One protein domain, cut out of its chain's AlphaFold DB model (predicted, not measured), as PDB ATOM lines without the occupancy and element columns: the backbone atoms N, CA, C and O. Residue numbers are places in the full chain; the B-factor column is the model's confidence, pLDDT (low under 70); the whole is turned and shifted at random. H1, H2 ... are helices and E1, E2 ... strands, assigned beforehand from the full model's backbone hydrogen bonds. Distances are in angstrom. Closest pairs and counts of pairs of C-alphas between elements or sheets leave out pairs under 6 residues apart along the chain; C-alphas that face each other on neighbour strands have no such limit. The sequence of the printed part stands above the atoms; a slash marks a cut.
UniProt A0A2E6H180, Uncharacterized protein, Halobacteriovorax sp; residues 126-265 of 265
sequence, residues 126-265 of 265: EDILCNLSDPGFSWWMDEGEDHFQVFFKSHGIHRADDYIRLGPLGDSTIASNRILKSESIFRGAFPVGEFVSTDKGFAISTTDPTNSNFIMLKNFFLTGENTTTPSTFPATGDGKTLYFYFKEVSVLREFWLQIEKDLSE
ATOM      1  N   GLU A 126     141.412 170.703 197.043       77.56
ATOM      2  CA  GLU A 126     140.037 170.370 196.625       77.56
ATOM      3  C   GLU A 126     138.970 171.048 197.504       77.56
ATOM      4  O   GLU A 126     137.925 171.489 197.026       77.56
ATOM      5  N   ASP A 127     139.259 171.174 198.793       70.50
ATOM      6  CA  ASP A 127     138.420 171.783 199.816       70.50
ATOM      7  C   ASP A 127     138.205 173.292 199.625       70.50
ATOM      8  O   ASP A 127     137.172 173.812 200.054       70.50
ATOM      9  N   ILE A 128     139.113 173.978 198.931       69.12
ATOM     10  CA  ILE A 128     138.999 175.407 198.602       69.12
ATOM     11  C   ILE A 128     138.384 175.599 197.208       69.12
ATOM     12  O   ILE A 128     137.603 176.528 196.992       69.12
ATOM     13  N   LEU A 129     138.720 174.724 196.256       61.66
ATOM     14  CA  LEU A 129     138.387 174.910 194.840       61.66
ATOM     15  C   LEU A 129     137.000 174.383 194.449       61.66
ATOM     16  O   LEU A 129     136.330 174.988 193.608       61.66
ATOM     17  N   CYS A 130     136.556 173.270 195.033       62.47
ATOM     18  CA  CYS A 130     135.299 172.623 194.651       62.47
ATOM     19  C   CYS A 130     134.091 173.294 195.323       62.47
ATOM     20  O   CYS A 130     134.199 173.872 196.396       62.47
ATOM     21  N   ASN A 131     132.895 173.225 194.747       62.22
ATOM     22  CA  ASN A 131     131.682 173.788 195.358       62.22
ATOM     23  C   ASN A 131     130.472 172.877 195.101       62.22
ATOM     24  O   ASN A 131     130.604 171.816 194.508       62.22
ATOM     25  N   LEU A 132     129.268 173.276 195.521       55.31
ATOM     26  CA  LEU A 132     128.053 172.465 195.329       55.31
ATOM     27  C   LEU A 132     127.772 172.080 193.859       55.31
ATOM     28  O   LEU A 132     127.113 171.071 193.622       55.31
ATOM     29  N   SER A 133     128.239 172.868 192.882       52.72
ATOM     30  CA  SER A 133     128.076 172.581 191.446       52.72
ATOM     31  C   SER A 133     129.206 171.750 190.833       52.72
ATOM     32  O   SER A 133     128.996 171.140 189.788       52.72
ATOM     33  N   ASP A 134     130.363 171.693 191.489       64.25
ATOM     34  CA  ASP A 134     131.495 170.841 191.134       64.25
ATOM     35  C   ASP A 134     132.073 170.260 192.432       64.25
ATOM     36  O   ASP A 134     132.977 170.853 193.028       64.25
ATOM     37  N   PRO A 135     131.470 169.176 192.956       59.28
ATOM     38  CA  PRO A 135     131.694 168.724 194.327       59.28
ATOM     39  C   PRO A 135     133.042 168.032 194.540       59.28
ATOM     40  O   PRO A 135     133.295 167.585 195.664       59.28
ATOM     41  N   GLY A 136     133.879 167.965 193.503       75.50
ATOM     42  CA  GLY A 136     135.157 167.276 193.523       75.50
ATOM     43  C   GLY A 136     135.049 165.800 193.146       75.50
ATOM     44  O   GLY A 136     134.004 165.315 192.705       75.50
ATOM     45  N   PHE A 137     136.169 165.103 193.290       80.50
ATOM     46  CA  PHE A 137     136.364 163.695 192.921       80.50
ATOM     47  C   PHE A 137     136.601 162.824 194.158       80.50
ATOM     48  O   PHE A 137     136.436 161.606 194.080       80.50
ATOM     49  N   SER A 138     136.971 163.428 195.290       88.38
ATOM     50  CA  SER A 138     137.200 162.691 196.520       88.38
ATOM     51  C   SER A 138     135.900 162.238 197.156       88.38
ATOM     52  O   SER A 138     134.894 162.956 197.196       88.38
ATOM     53  N   TRP A 139     135.970 161.048 197.736       92.56
ATOM     54  CA  TRP A 139     135.009 160.605 198.723       92.56
ATOM     55  C   TRP A 139     135.387 161.178 200.088       92.56
ATOM     56  O   TRP A 139     136.539 161.538 200.342       92.56
ATOM     57  N   TRP A 140     134.399 161.263 200.965       92.31
ATOM     58  CA  TRP A 140     134.527 161.849 202.292       92.31
ATOM     59  C   TRP A 140     133.913 160.913 203.315       92.31
ATOM     60  O   TRP A 140     132.917 160.257 203.014       92.31
ATOM     61  N   MET A 141     134.490 160.854 204.507       93.81
ATOM     62  CA  MET A 141     134.017 159.986 205.574       93.81
ATOM     63  C   MET A 141     133.742 160.777 206.842       93.81
ATOM     64  O   MET A 141     134.591 161.538 207.297       93.81
ATOM     65  N   ASP A 142     132.561 160.552 207.397       93.50
ATOM     66  CA  ASP A 142     132.252 160.814 208.795       93.50
ATOM     67  C   ASP A 142     132.430 159.513 209.574       93.50
ATOM     68  O   ASP A 142     132.019 158.443 209.108       93.50
ATOM     69  N   GLU A 143     133.048 159.581 210.744       93.44
ATOM     70  CA  GLU A 143     133.243 158.411 211.583       93.44
ATOM     71  C   GLU A 143     133.022 158.695 213.066       93.44
ATOM     72  O   GLU A 143     133.461 159.697 213.623       93.44
ATOM     73  N   GLY A 144     132.384 157.734 213.728       93.75
ATOM     74  CA  GLY A 144     132.313 157.633 215.175       93.75
ATOM     75  C   GLY A 144     132.740 156.248 215.644       93.75
ATOM     76  O   GLY A 144     133.163 155.392 214.859       93.75
ATOM     77  N   GLU A 145     132.627 155.999 216.947       94.56
ATOM     78  CA  GLU A 145     132.948 154.685 217.515       94.56
ATOM     79  C   GLU A 145     132.011 153.595 216.974       94.56
ATOM     80  O   GLU A 145     132.460 152.513 216.601       94.56
ATOM     81  N   ASP A 146     130.716 153.889 216.889       96.50
ATOM     82  CA  ASP A 146     129.644 152.944 216.565       96.50
ATOM     83  C   ASP A 146     129.060 153.117 215.157       96.50
ATOM     84  O   ASP A 146     128.138 152.395 214.773       96.50
ATOM     85  N   HIS A 147     129.577 154.056 214.369       96.56
ATOM     86  CA  HIS A 147     129.080 154.331 213.028       96.56
ATOM     87  C   HIS A 147     130.164 154.882 212.111       96.56
ATOM     88  O   HIS A 147     131.182 155.416 212.549       96.56
ATOM     89  N   PHE A 148     129.920 154.770 210.814       96.88
ATOM     90  CA  PHE A 148     130.603 155.581 209.823       96.88
ATOM     91  C   PHE A 148     129.698 155.823 208.617       96.88
ATOM     92  O   PHE A 148     128.810 155.022 208.300       96.88
ATOM     93  N   GLN A 149     129.940 156.932 207.932       95.56
ATOM     94  CA  GLN A 149     129.227 157.327 206.732       95.56
ATOM     95  C   GLN A 149     130.218 157.774 205.669       95.56
ATOM     96  O   GLN A 149     131.071 158.614 205.921       95.56
ATOM     97  N   VAL A 150     130.080 157.228 204.464       95.06
ATOM     98  CA  VAL A 150     130.882 157.610 203.303       95.06
ATOM     99  C   VAL A 150     130.006 158.375 202.327       95.06
ATOM    100  O   VAL A 150     128.968 157.886 201.880       95.06
ATOM    101  N   PHE A 151     130.454 159.565 201.958       92.50
ATOM    102  CA  PHE A 151     129.860 160.413 200.940       92.50
ATOM    103  C   PHE A 151     130.701 160.332 199.667       92.50
ATOM    104  O   PHE A 151     131.895 160.617 199.684       92.50
ATOM    105  N   PHE A 152     130.077 160.001 198.539       90.50
ATOM    106  CA  PHE A 152     130.778 159.930 197.249       90.50
ATOM    107  C   PHE A 152     131.087 161.304 196.650       90.50
ATOM    108  O   PHE A 152     131.836 161.411 195.685       90.50
ATOM    109  N   LYS A 153     130.448 162.350 197.180       81.25
ATOM    110  CA  LYS A 153     130.598 163.744 196.763       81.25
ATOM    111  C   LYS A 153     130.522 164.636 197.991       81.25
ATOM    112  O   LYS A 153     129.732 164.361 198.900       81.25
ATOM    113  N   SER A 154     131.295 165.718 198.000       66.38
ATOM    114  CA  SER A 154     131.261 166.658 199.121       66.38
ATOM    115  C   SER A 154     129.892 167.346 199.246       66.38
ATOM    116  O   SER A 154     129.257 167.707 198.252       66.38
ATOM    117  N   HIS A 155     129.433 167.528 200.488       61.31
ATOM    118  CA  HIS A 155     128.258 168.326 200.832       61.31
ATOM    119  C   HIS A 155     128.671 169.378 201.880       61.31
ATOM    120  O   HIS A 155     129.123 169.017 202.960       61.31
ATOM    121  N   GLY A 156     128.487 170.673 201.590       57.06
ATOM    122  CA  GLY A 156     128.630 171.757 202.582       57.06
ATOM    123  C   GLY A 156     129.929 172.580 202.526       57.06
ATOM    124  O   GLY A 156     130.838 172.291 201.756       57.06
ATOM    125  N   ILE A 157     129.963 173.659 203.325       55.50
ATOM    126  CA  ILE A 157     130.985 174.731 203.309       55.50
ATOM    127  C   ILE A 157     132.131 174.483 204.325       55.50
ATOM    128  O   ILE A 157     133.191 175.076 204.179       55.50
ATOM    129  N   HIS A 158     131.974 173.561 205.290       58.00
ATOM    130  CA  HIS A 158     132.950 173.269 206.370       58.00
ATOM    131  C   HIS A 158     133.549 171.846 206.310       58.00
ATOM    132  O   HIS A 158     133.965 171.267 207.302       58.00
ATOM    133  N   ARG A 159     133.601 171.263 205.108       68.12
ATOM    134  CA  ARG A 159     133.919 169.840 204.877       68.12
ATOM    135  C   ARG A 159     135.296 169.359 205.352       68.12
ATOM    136  O   ARG A 159     135.417 168.183 205.661       68.12
ATOM    137  N   ALA A 160     136.312 170.222 205.353       62.25
ATOM    138  CA  ALA A 160     137.674 169.831 205.722       62.25
ATOM    139  C   ALA A 160     137.856 169.695 207.241       62.25
ATOM    140  O   ALA A 160     138.739 168.967 207.681       62.25
ATOM    141  N   ASP A 161     137.015 170.381 208.018       72.12
ATOM    142  CA  ASP A 161     137.078 170.363 209.480       72.12
ATOM    143  C   ASP A 161     136.261 169.198 210.065       72.12
ATOM    144  O   ASP A 161     136.615 168.666 211.116       72.12
ATOM    145  N   ASP A 162     135.193 168.792 209.367       80.69
ATOM    146  CA  ASP A 162     134.212 167.819 209.867       80.69
ATOM    147  C   ASP A 162     134.402 166.397 209.304       80.69
ATOM    148  O   ASP A 162     133.933 165.437 209.912       80.69
ATOM    149  N   TYR A 163     135.062 166.236 208.150       87.75
ATOM    150  CA  TYR A 163     135.155 164.946 207.457       87.75
ATOM    151  C   TYR A 163     136.577 164.586 207.045       87.75
ATOM    152  O   TYR A 163     137.393 165.428 206.672       87.75
ATOM    153  N   ILE A 164     136.834 163.283 206.994       90.88
ATOM    154  CA  ILE A 164     138.085 162.722 206.497       90.88
ATOM    155  C   ILE A 164     138.005 162.619 204.973       90.88
ATOM    156  O   ILE A 164     137.116 161.958 204.428       90.88
ATOM    157  N   ARG A 165     138.952 163.243 204.267       91.25
ATOM    158  CA  ARG A 165     139.096 163.077 202.817       91.25
ATOM    159  C   ARG A 165     139.676 161.697 202.512       91.25
ATOM    160  O   ARG A 165     140.784 161.371 202.933       91.25
ATOM    161  N   LEU A 166     138.932 160.889 201.763       93.25
ATOM    162  CA  LEU A 166     139.348 159.532 201.408       93.25
ATOM    163  C   LEU A 166     140.129 159.457 200.090       93.25
ATOM    164  O   LEU A 166     140.851 158.486 199.863       93.25
ATOM    165  N   GLY A 167     139.974 160.462 199.228       91.69
ATOM    166  CA  GLY A 167     140.388 160.386 197.831       91.69
ATOM    167  C   GLY A 167     139.348 159.680 196.952       91.69
ATOM    168  O   GLY A 167     138.272 159.296 197.427       91.69
ATOM    169  N   PRO A 168     139.612 159.545 195.646       92.25
ATOM    170  CA  PRO A 168     138.740 158.828 194.730       92.25
ATOM    171  C   PRO A 168     138.944 157.318 194.895       92.25
ATOM    172  O   PRO A 168     139.970 156.768 194.508       92.25
ATOM    173  N   LEU A 169     137.940 156.640 195.451       94.12
ATOM    174  CA  LEU A 169     137.973 155.188 195.690       94.12
ATOM    175  C   LEU A 169     137.203 154.380 194.628       94.12
ATOM    176  O   LEU A 169     136.871 153.215 194.843       94.12
ATOM    177  N   GLY A 170     136.897 155.011 193.490       90.69
ATOM    178  CA  GLY A 170     136.222 154.408 192.340       90.69
ATOM    179  C   GLY A 170     134.885 155.065 191.983       90.69
ATOM    180  O   GLY A 170     134.538 156.152 192.455       90.69
ATOM    181  N   ASP A 171     134.114 154.392 191.124       90.69
ATOM    182  CA  ASP A 171     132.824 154.884 190.631       90.69
ATOM    183  C   ASP A 171     131.709 154.777 191.692       90.69
ATOM    184  O   ASP A 171     131.401 153.701 192.213       90.69
ATOM    185  N   SER A 172     131.041 155.900 191.968       90.69
ATOM    186  CA  SER A 172     129.980 156.012 192.980       90.69
ATOM    187  C   SER A 172     128.735 155.169 192.673       90.69
ATOM    188  O   SER A 172     128.040 154.693 193.576       90.69
ATOM    189  N   THR A 173     128.423 154.968 191.393       89.75
ATOM    190  CA  THR A 173     127.282 154.158 190.948       89.75
ATOM    191  C   THR A 173     127.576 152.679 191.151       89.75
ATOM    192  O   THR A 173     126.722 151.929 191.623       89.75
ATOM    193  N   ILE A 174     128.792 152.236 190.830       91.25
ATOM    194  CA  ILE A 174     129.228 150.863 191.096       91.25
ATOM    195  C   ILE A 174     129.267 150.621 192.608       91.25
ATOM    196  O   ILE A 174     128.708 149.628 193.079       91.25
ATOM    197  N   ALA A 175     129.844 151.555 193.365       92.62
ATOM    198  CA  ALA A 175     129.955 151.493 194.816       92.62
ATOM    199  C   ALA A 175     128.593 151.378 195.513       92.62
ATOM    200  O   ALA A 175     128.350 150.402 196.223       92.62
ATOM    201  N   SER A 176     127.669 152.312 195.259       92.19
ATOM    202  CA  SER A 176     126.312 152.290 195.838       92.19
ATOM    203  C   SER A 176     125.595 150.966 195.581       92.19
ATOM    204  O   SER A 176     125.041 150.368 196.506       92.19
ATOM    205  N   ASN A 177     125.653 150.464 194.343       91.69
ATOM    206  CA  ASN A 177     125.025 149.203 193.961       91.69
ATOM    207  C   ASN A 177     125.667 147.991 194.648       91.69
ATOM    208  O   ASN A 177     124.945 147.090 195.083       91.69
ATOM    209  N   ARG A 178     127.003 147.940 194.741       92.19
ATOM    210  CA  ARG A 178     127.720 146.848 195.418       92.19
ATOM    211  C   ARG A 178     127.433 146.866 196.921       92.19
ATOM    212  O   ARG A 178     127.039 145.838 197.469       92.19
ATOM    213  N   ILE A 179     127.525 148.025 197.569       93.50
ATOM    214  CA  ILE A 179     127.241 148.180 199.002       93.50
ATOM    215  C   ILE A 179     125.783 147.843 199.325       93.50
ATOM    216  O   ILE A 179     125.535 147.073 200.248       93.50
ATOM    217  N   LEU A 180     124.816 148.323 198.534       92.25
ATOM    218  CA  LEU A 180     123.394 148.027 198.752       92.25
ATOM    219  C   LEU A 180     123.108 146.517 198.721       92.25
ATOM    220  O   LEU A 180     122.403 145.997 199.579       92.25
ATOM    221  N   LYS A 181     123.700 145.785 197.768       89.69
ATOM    222  CA  LYS A 181     123.562 144.319 197.683       89.69
ATOM    223  C   LYS A 181     124.219 143.576 198.852       89.69
ATOM    224  O   LYS A 181     123.896 142.417 199.101       89.69
ATOM    225  N   SER A 182     125.115 144.244 199.569       90.06
ATOM    226  CA  SER A 182     125.918 143.668 200.647       90.06
ATOM    227  C   SER A 182     125.260 143.758 202.020       90.06
ATOM    228  O   SER A 182     125.772 143.175 202.970       90.06
ATOM    229  N   GLU A 183     124.103 144.422 202.136       93.06
ATOM    230  CA  GLU A 183     123.404 144.606 203.412       93.06
ATOM    231  C   GLU A 183     123.185 143.278 204.154       93.06
ATOM    232  O   GLU A 183     123.482 143.160 205.343       93.06
ATOM    233  N   SER A 184     122.701 142.252 203.447       92.19
ATOM    234  CA  SER A 184     122.442 140.934 204.044       92.19
ATOM    235  C   SER A 184     123.721 140.252 204.542       92.19
ATOM    236  O   SER A 184     123.691 139.559 205.558       92.19
ATOM    237  N   ILE A 185     124.848 140.490 203.865       92.25
ATOM    238  CA  ILE A 185     126.165 139.976 204.248       92.25
ATOM    239  C   ILE A 185     126.643 140.689 205.515       92.25
ATOM    240  O   ILE A 185     127.049 140.022 206.464       92.25
ATOM    241  N   PHE A 186     126.526 142.018 205.579       94.00
ATOM    242  CA  PHE A 186     126.917 142.790 206.763       94.00
ATOM    243  C   PHE A 186     126.093 142.413 207.992       94.00
ATOM    244  O   PHE A 186     126.662 142.149 209.048       94.00
ATOM    245  N   ARG A 187     124.769 142.271 207.841       94.88
ATOM    246  CA  ARG A 187     123.879 141.817 208.926       94.88
ATOM    247  C   ARG A 187     124.195 140.402 209.415       94.88
ATOM    248  O   ARG A 187     123.873 140.072 210.553       94.88
ATOM    249  N   GLY A 188     124.805 139.564 208.574       92.81
ATOM    250  CA  GLY A 188     125.313 138.249 208.969       92.81
ATOM    251  C   GLY A 188     126.691 138.288 209.640       92.81
ATOM    252  O   GLY A 188     127.023 137.369 210.382       92.81
ATOM    253  N   ALA A 189     127.486 139.331 209.387       92.50
ATOM    254  CA  ALA A 189     128.864 139.449 209.858       92.50
ATOM    255  C   ALA A 189     128.990 140.162 211.216       92.50
ATOM    256  O   ALA A 189     129.888 139.826 211.991       92.50
ATOM    257  N   PHE A 190     128.128 141.138 211.509       95.56
ATOM    258  CA  PHE A 190     128.138 141.914 212.754       95.56
ATOM    259  C   PHE A 190     126.751 142.523 213.046       95.56
ATOM    260  O   PHE A 190     125.892 142.546 212.159       95.56
ATOM    261  N   PRO A 191     126.474 142.996 214.280       96.38
ATOM    262  CA  PRO A 191     125.136 143.439 214.656       96.38
ATOM    263  C   PRO A 191     124.860 144.878 214.187       96.38
ATOM    264  O   PRO A 191     124.926 145.836 214.962       96.38
ATOM    265  N   VAL A 192     124.525 145.004 212.901       97.12
ATOM    266  CA  VAL A 192     124.153 146.261 212.226       97.12
ATOM    267  C   VAL A 192     122.943 146.915 212.904       97.12
ATOM    268  O   VAL A 192     121.875 146.303 212.986       97.12
ATOM    269  N   GLY A 193     123.095 148.172 213.319       94.44
ATOM    270  CA  GLY A 193     122.010 149.037 213.778       94.44
ATOM    271  C   GLY A 193     121.243 149.618 212.591       94.44
ATOM    272  O   GLY A 193     120.209 149.087 212.179       94.44
ATOM    273  N   GLU A 194     121.779 150.686 212.011       94.75
ATOM    274  CA  GLU A 194     121.265 151.360 210.820       94.75
ATOM    275  C   GLU A 194     122.123 151.025 209.594       94.75
ATOM    276  O   GLU A 194     123.344 150.896 209.678       94.75
ATOM    277  N   PHE A 195     121.467 150.864 208.444       97.06
ATOM    278  CA  PHE A 195     122.122 150.703 207.153       97.06
ATOM    279  C   PHE A 195     121.365 151.515 206.110       97.06
ATOM    280  O   PHE A 195     120.163 151.318 205.915       97.06
ATOM    281  N   VAL A 196     122.075 152.400 205.422       95.31
ATOM    282  CA  VAL A 196     121.536 153.213 204.333       95.31
ATOM    283  C   VAL A 196     122.546 153.206 203.196       95.31
ATOM    284  O   VAL A 196     123.727 153.431 203.421       95.31
ATOM    285  N   SER A 197     122.094 152.984 201.964       95.06
ATOM    286  CA  SER A 197     122.917 153.147 200.763       95.06
ATOM    287  C   SER A 197     122.112 153.869 199.689       95.06
ATOM    288  O   SER A 197     120.972 153.504 199.398       95.06
ATOM    289  N   THR A 198     122.699 154.919 199.130       91.94
ATOM    290  CA  THR A 198     122.111 155.790 198.107       91.94
ATOM    291  C   THR A 198     123.145 156.088 197.025       91.94
ATOM    292  O   THR A 198     124.323 155.766 197.159       91.94
ATOM    293  N   ASP A 199     122.727 156.765 195.961       89.56
ATOM    294  CA  ASP A 199     123.615 157.283 194.916       89.56
ATOM    295  C   ASP A 199     124.607 158.350 195.418       89.56
ATOM    296  O   ASP A 199     125.594 158.642 194.745       89.56
ATOM    297  N   LYS A 200     124.367 158.926 196.602       89.62
ATOM    298  CA  LYS A 200     125.219 159.955 197.216       89.62
ATOM    299  C   LYS A 200     126.253 159.404 198.189       89.62
ATOM    300  O   LYS A 200     127.185 160.124 198.542       89.62
ATOM    301  N   GLY A 201     126.077 158.173 198.651       93.62
ATOM    302  CA  GLY A 201     126.873 157.609 199.729       93.62
ATOM    303  C   GLY A 201     126.122 156.537 200.499       93.62
ATOM    304  O   GLY A 201     124.977 156.202 200.179       93.62
ATOM    305  N   PHE A 202     126.758 156.029 201.544       95.75
ATOM    306  CA  PHE A 202     126.192 155.012 202.417       95.75
ATOM    307  C   PHE A 202     126.588 155.256 203.874       95.75
ATOM    308  O   PHE A 202     127.618 155.863 204.148       95.75
ATOM    309  N   ALA A 203     125.762 154.783 204.799       96.69
ATOM    310  CA  ALA A 203     125.968 154.888 206.236       96.69
ATOM    311  C   ALA A 203     125.696 153.538 206.895       96.69
ATOM    312  O   ALA A 203     124.737 152.846 206.535       96.69
ATOM    313  N   ILE A 204     126.546 153.170 207.849       97.50
ATOM    314  CA  ILE A 204     126.428 151.932 208.614       97.50
ATOM    315  C   ILE A 204     126.692 152.248 210.079       97.50
ATOM    316  O   ILE A 204     127.727 152.823 210.412       97.50
ATOM    317  N   SER A 205     125.791 151.818 210.956       97.62
ATOM    318  CA  SER A 205     126.033 151.782 212.397       97.62
ATOM    319  C   SER A 205     125.971 150.360 212.941       97.62
ATOM    320  O   SER A 205     125.401 149.451 212.330       97.62
ATOM    321  N   THR A 206     126.587 150.147 214.094       97.88
ATOM    322  CA  THR A 206     126.649 148.867 214.797       97.88
ATOM    323  C   THR A 206     126.209 149.048 216.241       97.88
ATOM    324  O   THR A 206     126.398 150.095 216.847       97.88
ATOM    325  N   THR A 207     125.634 147.998 216.819       97.06
ATOM    326  CA  THR A 207     125.384 147.941 218.271       97.06
ATOM    327  C   THR A 207     126.577 147.381 219.051       97.06
ATOM    328  O   THR A 207     126.580 147.421 220.279       97.06
ATOM    329  N   ASP A 208     127.597 146.883 218.344       97.00
ATOM    330  CA  ASP A 208     128.870 146.416 218.896       97.00
ATOM    331  C   ASP A 208     130.042 147.096 218.161       97.00
ATOM    332  O   ASP A 208     130.477 146.603 217.112       97.00
ATOM    333  N   PRO A 209     130.551 148.227 218.688       96.00
ATOM    334  CA  PRO A 209     131.705 148.954 218.145       96.00
ATOM    335  C   PRO A 209     133.007 148.148 218.148       96.00
ATOM    336  O   PRO A 209     133.920 148.427 217.377       96.00
ATOM    337  N   THR A 210     133.106 147.140 219.018       96.62
ATOM    338  CA  THR A 210     134.322 146.332 219.185       96.62
ATOM    339  C   THR A 210     134.387 145.151 218.219       96.62
ATOM    340  O   THR A 210     135.381 144.421 218.188       96.62
ATOM    341  N   ASN A 211     133.339 144.954 217.415       96.44
ATOM    342  CA  ASN A 211     133.264 143.854 216.477       96.44
ATOM    343  C   ASN A 211     134.342 143.969 215.388       96.44
ATOM    344  O   ASN A 211     134.394 144.948 214.641       96.44
ATOM    345  N   SER A 212     135.155 142.923 215.229       95.12
ATOM    346  CA  SER A 212     136.268 142.916 214.275       95.12
ATOM    347  C   SER A 212     135.837 143.120 212.822       95.12
ATOM    348  O   SER A 212     136.576 143.734 212.063       95.12
ATOM    349  N   ASN A 213     134.659 142.632 212.415       94.50
ATOM    350  CA  ASN A 213     134.183 142.783 211.036       94.50
ATOM    351  C   ASN A 213     133.722 144.215 210.750       94.50
ATOM    352  O   ASN A 213     133.915 144.704 209.640       94.50
ATOM    353  N   PHE A 214     133.144 144.890 211.747       96.38
ATOM    354  CA  PHE A 214     132.792 146.305 211.633       96.38
ATOM    355  C   PHE A 214     134.051 147.174 211.535       96.38
ATOM    356  O   PHE A 214     134.168 147.973 210.608       96.38
ATOM    357  N   ILE A 215     135.022 146.951 212.429       95.88
ATOM    358  CA  ILE A 215     136.313 147.656 212.415       95.88
ATOM    359  C   ILE A 215     137.042 147.416 211.087       95.88
ATOM    360  O   ILE A 215     137.512 148.356 210.461       95.88
ATOM    361  N   MET A 216     137.078 146.172 210.607       95.31
ATOM    362  CA  MET A 216     137.690 145.827 209.323       95.31
ATOM    363  C   MET A 216     137.021 146.556 208.150       95.31
ATOM    364  O   MET A 216     137.711 147.142 207.323       95.31
ATOM    365  N   LEU A 217     135.684 146.562 208.098       95.88
ATOM    366  CA  LEU A 217     134.936 147.259 207.052       95.88
ATOM    367  C   LEU A 217     135.241 148.762 207.045       95.88
ATOM    368  O   LEU A 217     135.397 149.355 205.980       95.88
ATOM    369  N   LYS A 218     135.348 149.364 208.230       96.25
ATOM    370  CA  LYS A 218     135.726 150.766 208.418       96.25
ATOM    371  C   LYS A 218     137.171 151.031 207.957       96.25
ATOM    372  O   LYS A 218     137.427 152.012 207.257       96.25
ATOM    373  N   ASN A 219     138.098 150.124 208.269       96.50
ATOM    374  CA  ASN A 219     139.520 150.257 207.943       96.50
ATOM    375  C   ASN A 219     139.829 150.185 206.443       96.50
ATOM    376  O   ASN A 219     140.774 150.859 206.021       96.50
ATOM    377  N   PHE A 220     139.015 149.484 205.638       96.62
ATOM    378  CA  PHE A 220     139.139 149.520 204.171       96.62
ATOM    379  C   PHE A 220     139.124 150.955 203.635       96.62
ATOM    380  O   PHE A 220     139.854 151.277 202.702       96.62
ATOM    381  N   PHE A 221     138.304 151.821 204.238       96.94
ATOM    382  CA  PHE A 221     138.157 153.213 203.823       96.94
ATOM    383  C   PHE A 221     139.132 154.141 204.538       96.94
ATOM    384  O   PHE A 221     139.697 155.023 203.906       96.94
ATOM    385  N   LEU A 222     139.362 153.960 205.841       95.31
ATOM    386  CA  LEU A 222     140.238 154.869 206.586       95.31
ATOM    387  C   LEU A 222     141.705 154.708 206.207       95.31
ATOM    388  O   LEU A 222     142.376 155.695 205.906       95.31
ATOM    389  N   THR A 223     142.172 153.462 206.206       96.12
ATOM    390  CA  THR A 223     143.598 153.111 206.145       96.12
ATOM    391  C   THR A 223     143.982 152.351 204.882       96.12
ATOM    392  O   THR A 223     145.154 152.306 204.539       96.12
ATOM    393  N   GLY A 224     143.010 151.746 204.190       96.62
ATOM    394  CA  GLY A 224     143.286 150.807 203.103       96.62
ATOM    395  C   GLY A 224     143.720 149.417 203.584       96.62
ATOM    396  O   GLY A 224     143.986 148.545 202.767       96.62
ATOM    397  N   GLU A 225     143.760 149.155 204.894       94.81
ATOM    398  CA  GLU A 225     144.134 147.838 205.413       94.81
ATOM    399  C   GLU A 225     143.069 146.783 205.098       94.81
ATOM    400  O   GLU A 225     141.911 146.898 205.511       94.81
ATOM    401  N   ASN A 226     143.474 145.701 204.426       93.44
ATOM    402  CA  ASN A 226     142.575 144.612 204.065       93.44
ATOM    403  C   ASN A 226     143.139 143.231 204.405       93.44
ATOM    404  O   ASN A 226     143.867 142.613 203.627       93.44
ATOM    405  N   THR A 227     142.706 142.701 205.548       90.19
ATOM    406  CA  THR A 227     143.064 141.356 206.024       90.19
ATOM    407  C   THR A 227     142.068 140.277 205.591       90.19
ATOM    408  O   THR A 227     142.038 139.189 206.174       90.19
ATOM    409  N   THR A 228     141.188 140.568 204.629       90.81
ATOM    410  CA  THR A 228     140.190 139.593 204.179       90.81
ATOM    411  C   THR A 228     140.829 138.504 203.338       90.81
ATOM    412  O   THR A 228     141.777 138.721 202.582       90.81
ATOM    413  N   THR A 229     140.255 137.314 203.442       90.19
ATOM    414  CA  THR A 229     140.561 136.180 202.580       90.19
ATOM    415  C   THR A 229     139.302 135.798 201.797       90.19
ATOM    416  O   THR A 229     138.194 136.210 202.163       90.19
ATOM    417  N   PRO A 230     139.406 134.949 200.758       86.62
ATOM    418  CA  PRO A 230     138.231 134.471 200.030       86.62
ATOM    419  C   PRO A 230     137.170 133.784 200.907       86.62
ATOM    420  O   PRO A 230     136.028 133.648 200.478       86.62
ATOM    421  N   SER A 231     137.527 133.340 202.119       87.75
ATOM    422  CA  SER A 231     136.596 132.747 203.086       87.75
ATOM    423  C   SER A 231     135.937 133.757 204.028       87.75
ATOM    424  O   SER A 231     135.004 133.382 204.733       87.75
ATOM    425  N   THR A 232     136.408 135.009 204.080       88.00
ATOM    426  CA  THR A 232     135.802 136.066 204.909       88.00
ATOM    427  C   THR A 232     134.395 136.418 204.427       88.00
ATOM    428  O   THR A 232     133.529 136.759 205.229       88.00
ATOM    429  N   PHE A 233     134.152 136.291 203.122       89.00
ATOM    430  CA  PHE A 233     132.854 136.534 202.509       89.00
ATOM    431  C   PHE A 233     132.139 135.216 202.182       89.00
ATOM    432  O   PHE A 233     132.789 134.190 201.963       89.00
ATOM    433  N   PRO A 234     130.795 135.214 202.107       89.56
ATOM    434  CA  PRO A 234     130.047 134.036 201.693       89.56
ATOM    435  C   PRO A 234     130.508 133.521 200.323       89.56
ATOM    436  O   PRO A 234     130.729 134.302 199.400       89.56
ATOM    437  N   ALA A 235     130.557 132.199 200.144       89.88
ATOM    438  CA  ALA A 235     130.950 131.560 198.880       89.88
ATOM    439  C   ALA A 235     129.897 131.691 197.748       89.88
ATOM    440  O   ALA A 235     129.850 130.870 196.829       89.88
ATOM    441  N   THR A 236     129.034 132.704 197.819       89.94
ATOM    442  CA  THR A 236     128.056 133.069 196.792       89.94
ATOM    443  C   THR A 236     128.707 133.955 195.726       89.94
ATOM    444  O   THR A 236     129.811 134.467 195.915       89.94
ATOM    445  N   GLY A 237     128.035 134.145 194.584       88.12
ATOM    446  CA  GLY A 237     128.503 135.085 193.558       88.12
ATOM    447  C   GLY A 237     128.679 136.498 194.120       88.12
ATOM    448  O   GLY A 237     129.752 137.076 193.983       88.12
ATOM    449  N   ASP A 238     127.671 136.989 194.848       87.06
ATOM    450  CA  ASP A 238     127.696 138.321 195.459       87.06
ATOM    451  C   ASP A 238     128.814 138.470 196.499       87.06
ATOM    452  O   ASP A 238     129.514 139.479 196.501       87.06
ATOM    453  N   GLY A 239     129.044 137.453 197.341       90.31
ATOM    454  CA  GLY A 239     130.124 137.484 198.331       90.31
ATOM    455  C   GLY A 239     131.514 137.529 197.691       90.31
ATOM    456  O   GLY A 239     132.370 138.286 198.140       90.31
ATOM    457  N   LYS A 240     131.727 136.802 196.586       91.81
ATOM    458  CA  LYS A 240     132.983 136.872 195.820       91.81
ATOM    459  C   LYS A 240     133.182 138.228 195.153       91.81
ATOM    460  O   LYS A 240     134.279 138.771 195.203       91.81
ATOM    461  N   THR A 241     132.142 138.786 194.535       91.44
ATOM    462  CA  THR A 241     132.225 140.127 193.935       91.44
ATOM    463  C   THR A 241     132.517 141.187 194.992       91.44
ATOM    464  O   THR A 241     133.298 142.099 194.739       91.44
ATOM    465  N   LEU A 242     131.938 141.051 196.186       91.81
ATOM    466  CA  LEU A 242     132.186 141.962 197.295       91.81
ATOM    467  C   LEU A 242     133.613 141.852 197.846       91.81
ATOM    468  O   LEU A 242     134.229 142.870 198.146       91.81
ATOM    469  N   TYR A 243     134.152 140.633 197.928       93.69
ATOM    470  CA  TYR A 243     135.551 140.404 198.289       93.69
ATOM    471  C   TYR A 243     136.506 141.174 197.367       93.69
ATOM    472  O   TYR A 243     137.329 141.953 197.846       93.69
ATOM    473  N   PHE A 244     136.358 141.008 196.048       94.06
ATOM    474  CA  PHE A 244     137.197 141.723 195.081       94.06
ATOM    475  C   PHE A 244     136.981 143.234 195.138       94.06
ATOM    476  O   PHE A 244     137.950 143.984 195.122       94.06
ATOM    477  N   TYR A 245     135.737 143.683 195.315       95.06
ATOM    478  CA  TYR A 245     135.445 145.103 195.477       95.06
ATOM    479  C   TYR A 245     136.176 145.734 196.661       95.06
ATOM    480  O   TYR A 245     136.744 146.810 196.532       95.06
ATOM    481  N   PHE A 246     136.181 145.086 197.826       95.50
ATOM    482  CA  PHE A 246     136.883 145.654 198.969       95.50
ATOM    483  C   PHE A 246     138.398 145.567 198.825       95.50
ATOM    484  O   PHE A 246     139.081 146.443 199.343       95.50
ATOM    485  N   LYS A 247     138.932 144.581 198.095       96.06
ATOM    486  CA  LYS A 247     140.352 144.566 197.705       96.06
ATOM    487  C   LYS A 247     140.697 145.758 196.804       96.06
ATOM    488  O   LYS A 247     141.661 146.453 197.102       96.06
ATOM    489  N   GLU A 248     139.869 146.043 195.795       96.19
ATOM    490  CA  GLU A 248     139.978 147.225 194.918       96.19
ATOM    491  C   GLU A 248     139.961 148.535 195.726       96.19
ATOM    492  O   GLU A 248     140.874 149.349 195.627       96.19
ATOM    493  N   VAL A 249     138.950 148.731 196.576       96.81
ATOM    494  CA  VAL A 249     138.815 149.951 197.394       96.81
ATOM    495  C   VAL A 249     140.010 150.139 198.325       96.81
ATOM    496  O   VAL A 249     140.520 151.248 198.466       96.81
ATOM    497  N   SER A 250     140.459 149.052 198.949       97.19
ATOM    498  CA  SER A 250     141.546 149.085 199.925       97.19
ATOM    499  C   SER A 250     142.872 149.477 199.280       97.19
ATOM    500  O   SER A 250     143.542 150.376 199.780       97.19
ATOM    501  N   VAL A 251     143.211 148.881 198.128       97.62
ATOM    502  CA  VAL A 251     144.464 149.199 197.426       97.62
ATOM    503  C   VAL A 251     144.460 150.627 196.868       97.62
ATOM    504  O   VAL A 251     145.474 151.319 196.933       97.62
ATOM    505  N   LEU A 252     143.305 151.112 196.389       97.75
ATOM    506  CA  LEU A 252     143.151 152.505 195.963       97.75
ATOM    507  C   LEU A 252     143.352 153.471 197.132       97.75
ATOM    508  O   LEU A 252     144.028 154.486 196.977       97.75
ATOM    509  N   ARG A 253     142.792 153.153 198.304       97.75
ATOM    510  CA  ARG A 253     142.945 153.981 199.501       97.75
ATOM    511  C   ARG A 253     144.389 154.019 199.986       97.75
ATOM    512  O   ARG A 253     144.892 155.100 200.278       97.75
ATOM    513  N   GLU A 254     145.040 152.865 200.065       97.81
ATOM    514  CA  GLU A 254     146.434 152.754 200.497       97.81
ATOM    515  C   GLU A 254     147.362 153.555 199.574       97.81
ATOM    516  O   GLU A 254     148.166 154.363 200.041       97.81
ATOM    517  N   PHE A 255     147.185 153.429 198.255       98.00
ATOM    518  CA  PHE A 255     147.963 154.213 197.300       98.00
ATOM    519  C   PHE A 255     147.647 155.712 197.371       98.00
ATOM    520  O   PHE A 255     148.554 156.537 197.276       98.00
ATOM    521  N   TRP A 256     146.387 156.096 197.587       97.25
ATOM    522  CA  TRP A 256     146.031 157.504 197.769       97.25
ATOM    523  C   TRP A 256     146.708 158.121 198.999       97.25
ATOM    524  O   TRP A 256     147.252 159.219 198.913       97.25
ATOM    525  N   LEU A 257     146.736 157.399 200.122       96.75
ATOM    526  CA  LEU A 257     147.459 157.820 201.324       96.75
ATOM    527  C   LEU A 257     148.962 157.976 201.062       96.75
ATOM    528  O   LEU A 257     149.572 158.934 201.539       96.75
ATOM    529  N   GLN A 258     149.551 157.073 200.272       97.06
ATOM    530  CA  GLN A 258     150.945 157.183 199.849       97.06
ATOM    531  C   GLN A 258     151.178 158.452 199.012       97.06
ATOM    532  O   GLN A 258     152.112 159.197 199.296       97.06
ATOM    533  N   ILE A 259     150.302 158.757 198.049       95.75
ATOM    534  CA  ILE A 259     150.373 160.002 197.266       95.75
ATOM    535  C   ILE A 259     150.290 161.232 198.176       95.75
ATOM    536  O   ILE A 259     151.051 162.181 197.999       95.75
ATOM    537  N   GLU A 260     149.362 161.251 199.136       93.50
ATOM    538  CA  GLU A 260     149.199 162.385 200.052       93.50
ATOM    539  C   GLU A 260     150.460 162.616 200.890       93.50
ATOM    540  O   GLU A 260     150.897 163.760 201.033       93.50
ATOM    541  N   LYS A 261     151.083 161.536 201.374       94.38
ATOM    542  CA  LYS A 261     152.376 161.594 202.060       94.38
ATOM    543  C   LYS A 261     153.459 162.164 201.143       94.38
ATOM    544  O   LYS A 261     154.114 163.140 201.501       94.38
ATOM    545  N   ASP A 262     153.583 161.625 199.939       93.50
ATOM    546  CA  ASP A 262     154.602 162.012 198.965       93.50
ATOM    547  C   ASP A 262     154.475 163.459 198.465       93.50
ATOM    548  O   ASP A 262     155.465 164.060 198.055       93.50
ATOM    549  N   LEU A 263     153.262 164.021 198.453       91.06
ATOM    550  CA  LEU A 263     153.010 165.420 198.089       91.06
ATOM    551  C   LEU A 263     153.352 166.411 199.209       91.06
ATOM    552  O   LEU A 263     153.484 167.613 198.924       91.06
ATOM    553  N   SER A 264     153.405 165.916 200.450       86.62
ATOM    554  CA  SER A 264     153.708 166.682 201.662       86.62
ATOM    555  C   SER A 264     155.204 166.751 201.987       86.62
ATOM    556  O   SER A 264     155.613 167.660 202.712       86.62
ATOM    557  N   GLU A 265     155.993 165.825 201.433       76.38
ATOM    558  CA  GLU A 265     157.465 165.812 201.436       76.38
ATOM    559  C   GLU A 265     158.046 166.771 200.380       76.38
ATOM    560  O   GLU A 265     159.037 167.461 200.710       76.38
TER     561      GLU A 265
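This is residues 126 to 265 of the 265 residues of an uncharacterized protein of Halobacteriovorax sp (UniProt A0A2E6H180). A twisted five-stranded sheet has three helices, H3, H4 and H5, over one face, and the much longer helix H6 packs on H5 and reaches past the sheet's edge strand E3. The two very short helices H1 and H2 lie at one end of the domain. The printed part has 140 residues with six named helices and five named strands, in the order H1 E1 E2 H2 E3 H3 H4 E4 E5 H5 H6; the class is mixed, helices and strands. The sheet's order is E3 E1 E2 E5 E4, all antiparallel. The whole is compact, with a radius of gyration of the C-alphas of 15.0 A and spans of 44 by 30 by 28 A.

H1, residues 126 to 129, begins at C-alpha 126 (140.037, 170.370, 196.625) and is 5.1 A long. E1 is residues 139 to 143, 13.2 A, and E2 residues 147 to 151, 13.6 A. H2, residues 159 to 162, is 5.4 A and E3, residues 164 to 167, 9.3 A. H3 is residues 172 to 181, 14.1 A, and H4 residues 183 to 189, 9.9 A. E4, residues 192 to 198, is 17.2 A and E5, residues 201 to 206, 17.4 A. H5, residues 212 to 222, is 14.8 A. H6, residues 237 to 264, runs 41.2 A to C-alpha 264 (153.708, 166.682, 201.662).

The sheet is twisted, with C-alphas up to 4.2 A off its best plane. E1 and E2 form a hairpin, with N 142 and O 149 2.9 A apart; E4 and E5 form another, with N 203 and O 196 at 2.8 A. Across the antiparallel neighbours E2 and E5, N 150 and O 202 are within hydrogen-bond range at 2.8 A, and across the antiparallel neighbours E3 and E1, N 141 and O 164 are within hydrogen-bond range at 2.8 A. E2, H2 and E3 make a split strand-helix-strand unit, two strands running the same way with E1 between them, and its crossover is right-handed. H3, H4 and H5 are on the same face, which gives two layers, helices over a sheet, at heights over the sheet of 7.5, 9.4 and 9.3 A. H6 touches H5 with its residues 246 to 253 alone, the closest C-alphas being those of Phe 220 and Ser 250, 4.9 A apart, and the two helices run the same way at a steep tilt of 46 degrees. H3 and H6 only just touch, with 3 pairs of C-alphas within 8 A, the closest being the C-alphas of Arg 178 and Leu 242, 6.9 A apart; H6 touches H3 with its residues 238 to 245 alone. H6 only grazes the sheet, with residues 252 to 260, and H2 only grazes it too. H1 is not on the sheet; it is close to but not clearly touching H2, at 6.3 A between the C-alphas of Asp 127 and Ala 160. Every O i to N i+4 pair is within hydrogen-bond range in H3, H4 and H6, and 6 of 7 in H5; H1 and H2 are too short for such a pair.

The C-alphas farthest apart, of Ile 128 and Ala 235, are 44.6 A apart. The printed part has no cut, and the link from H5 to H6, 14 residues, is long. Mean pLDDT of the printed part is 89.2, with residues 128 to 135 and 154 to 160 under 70.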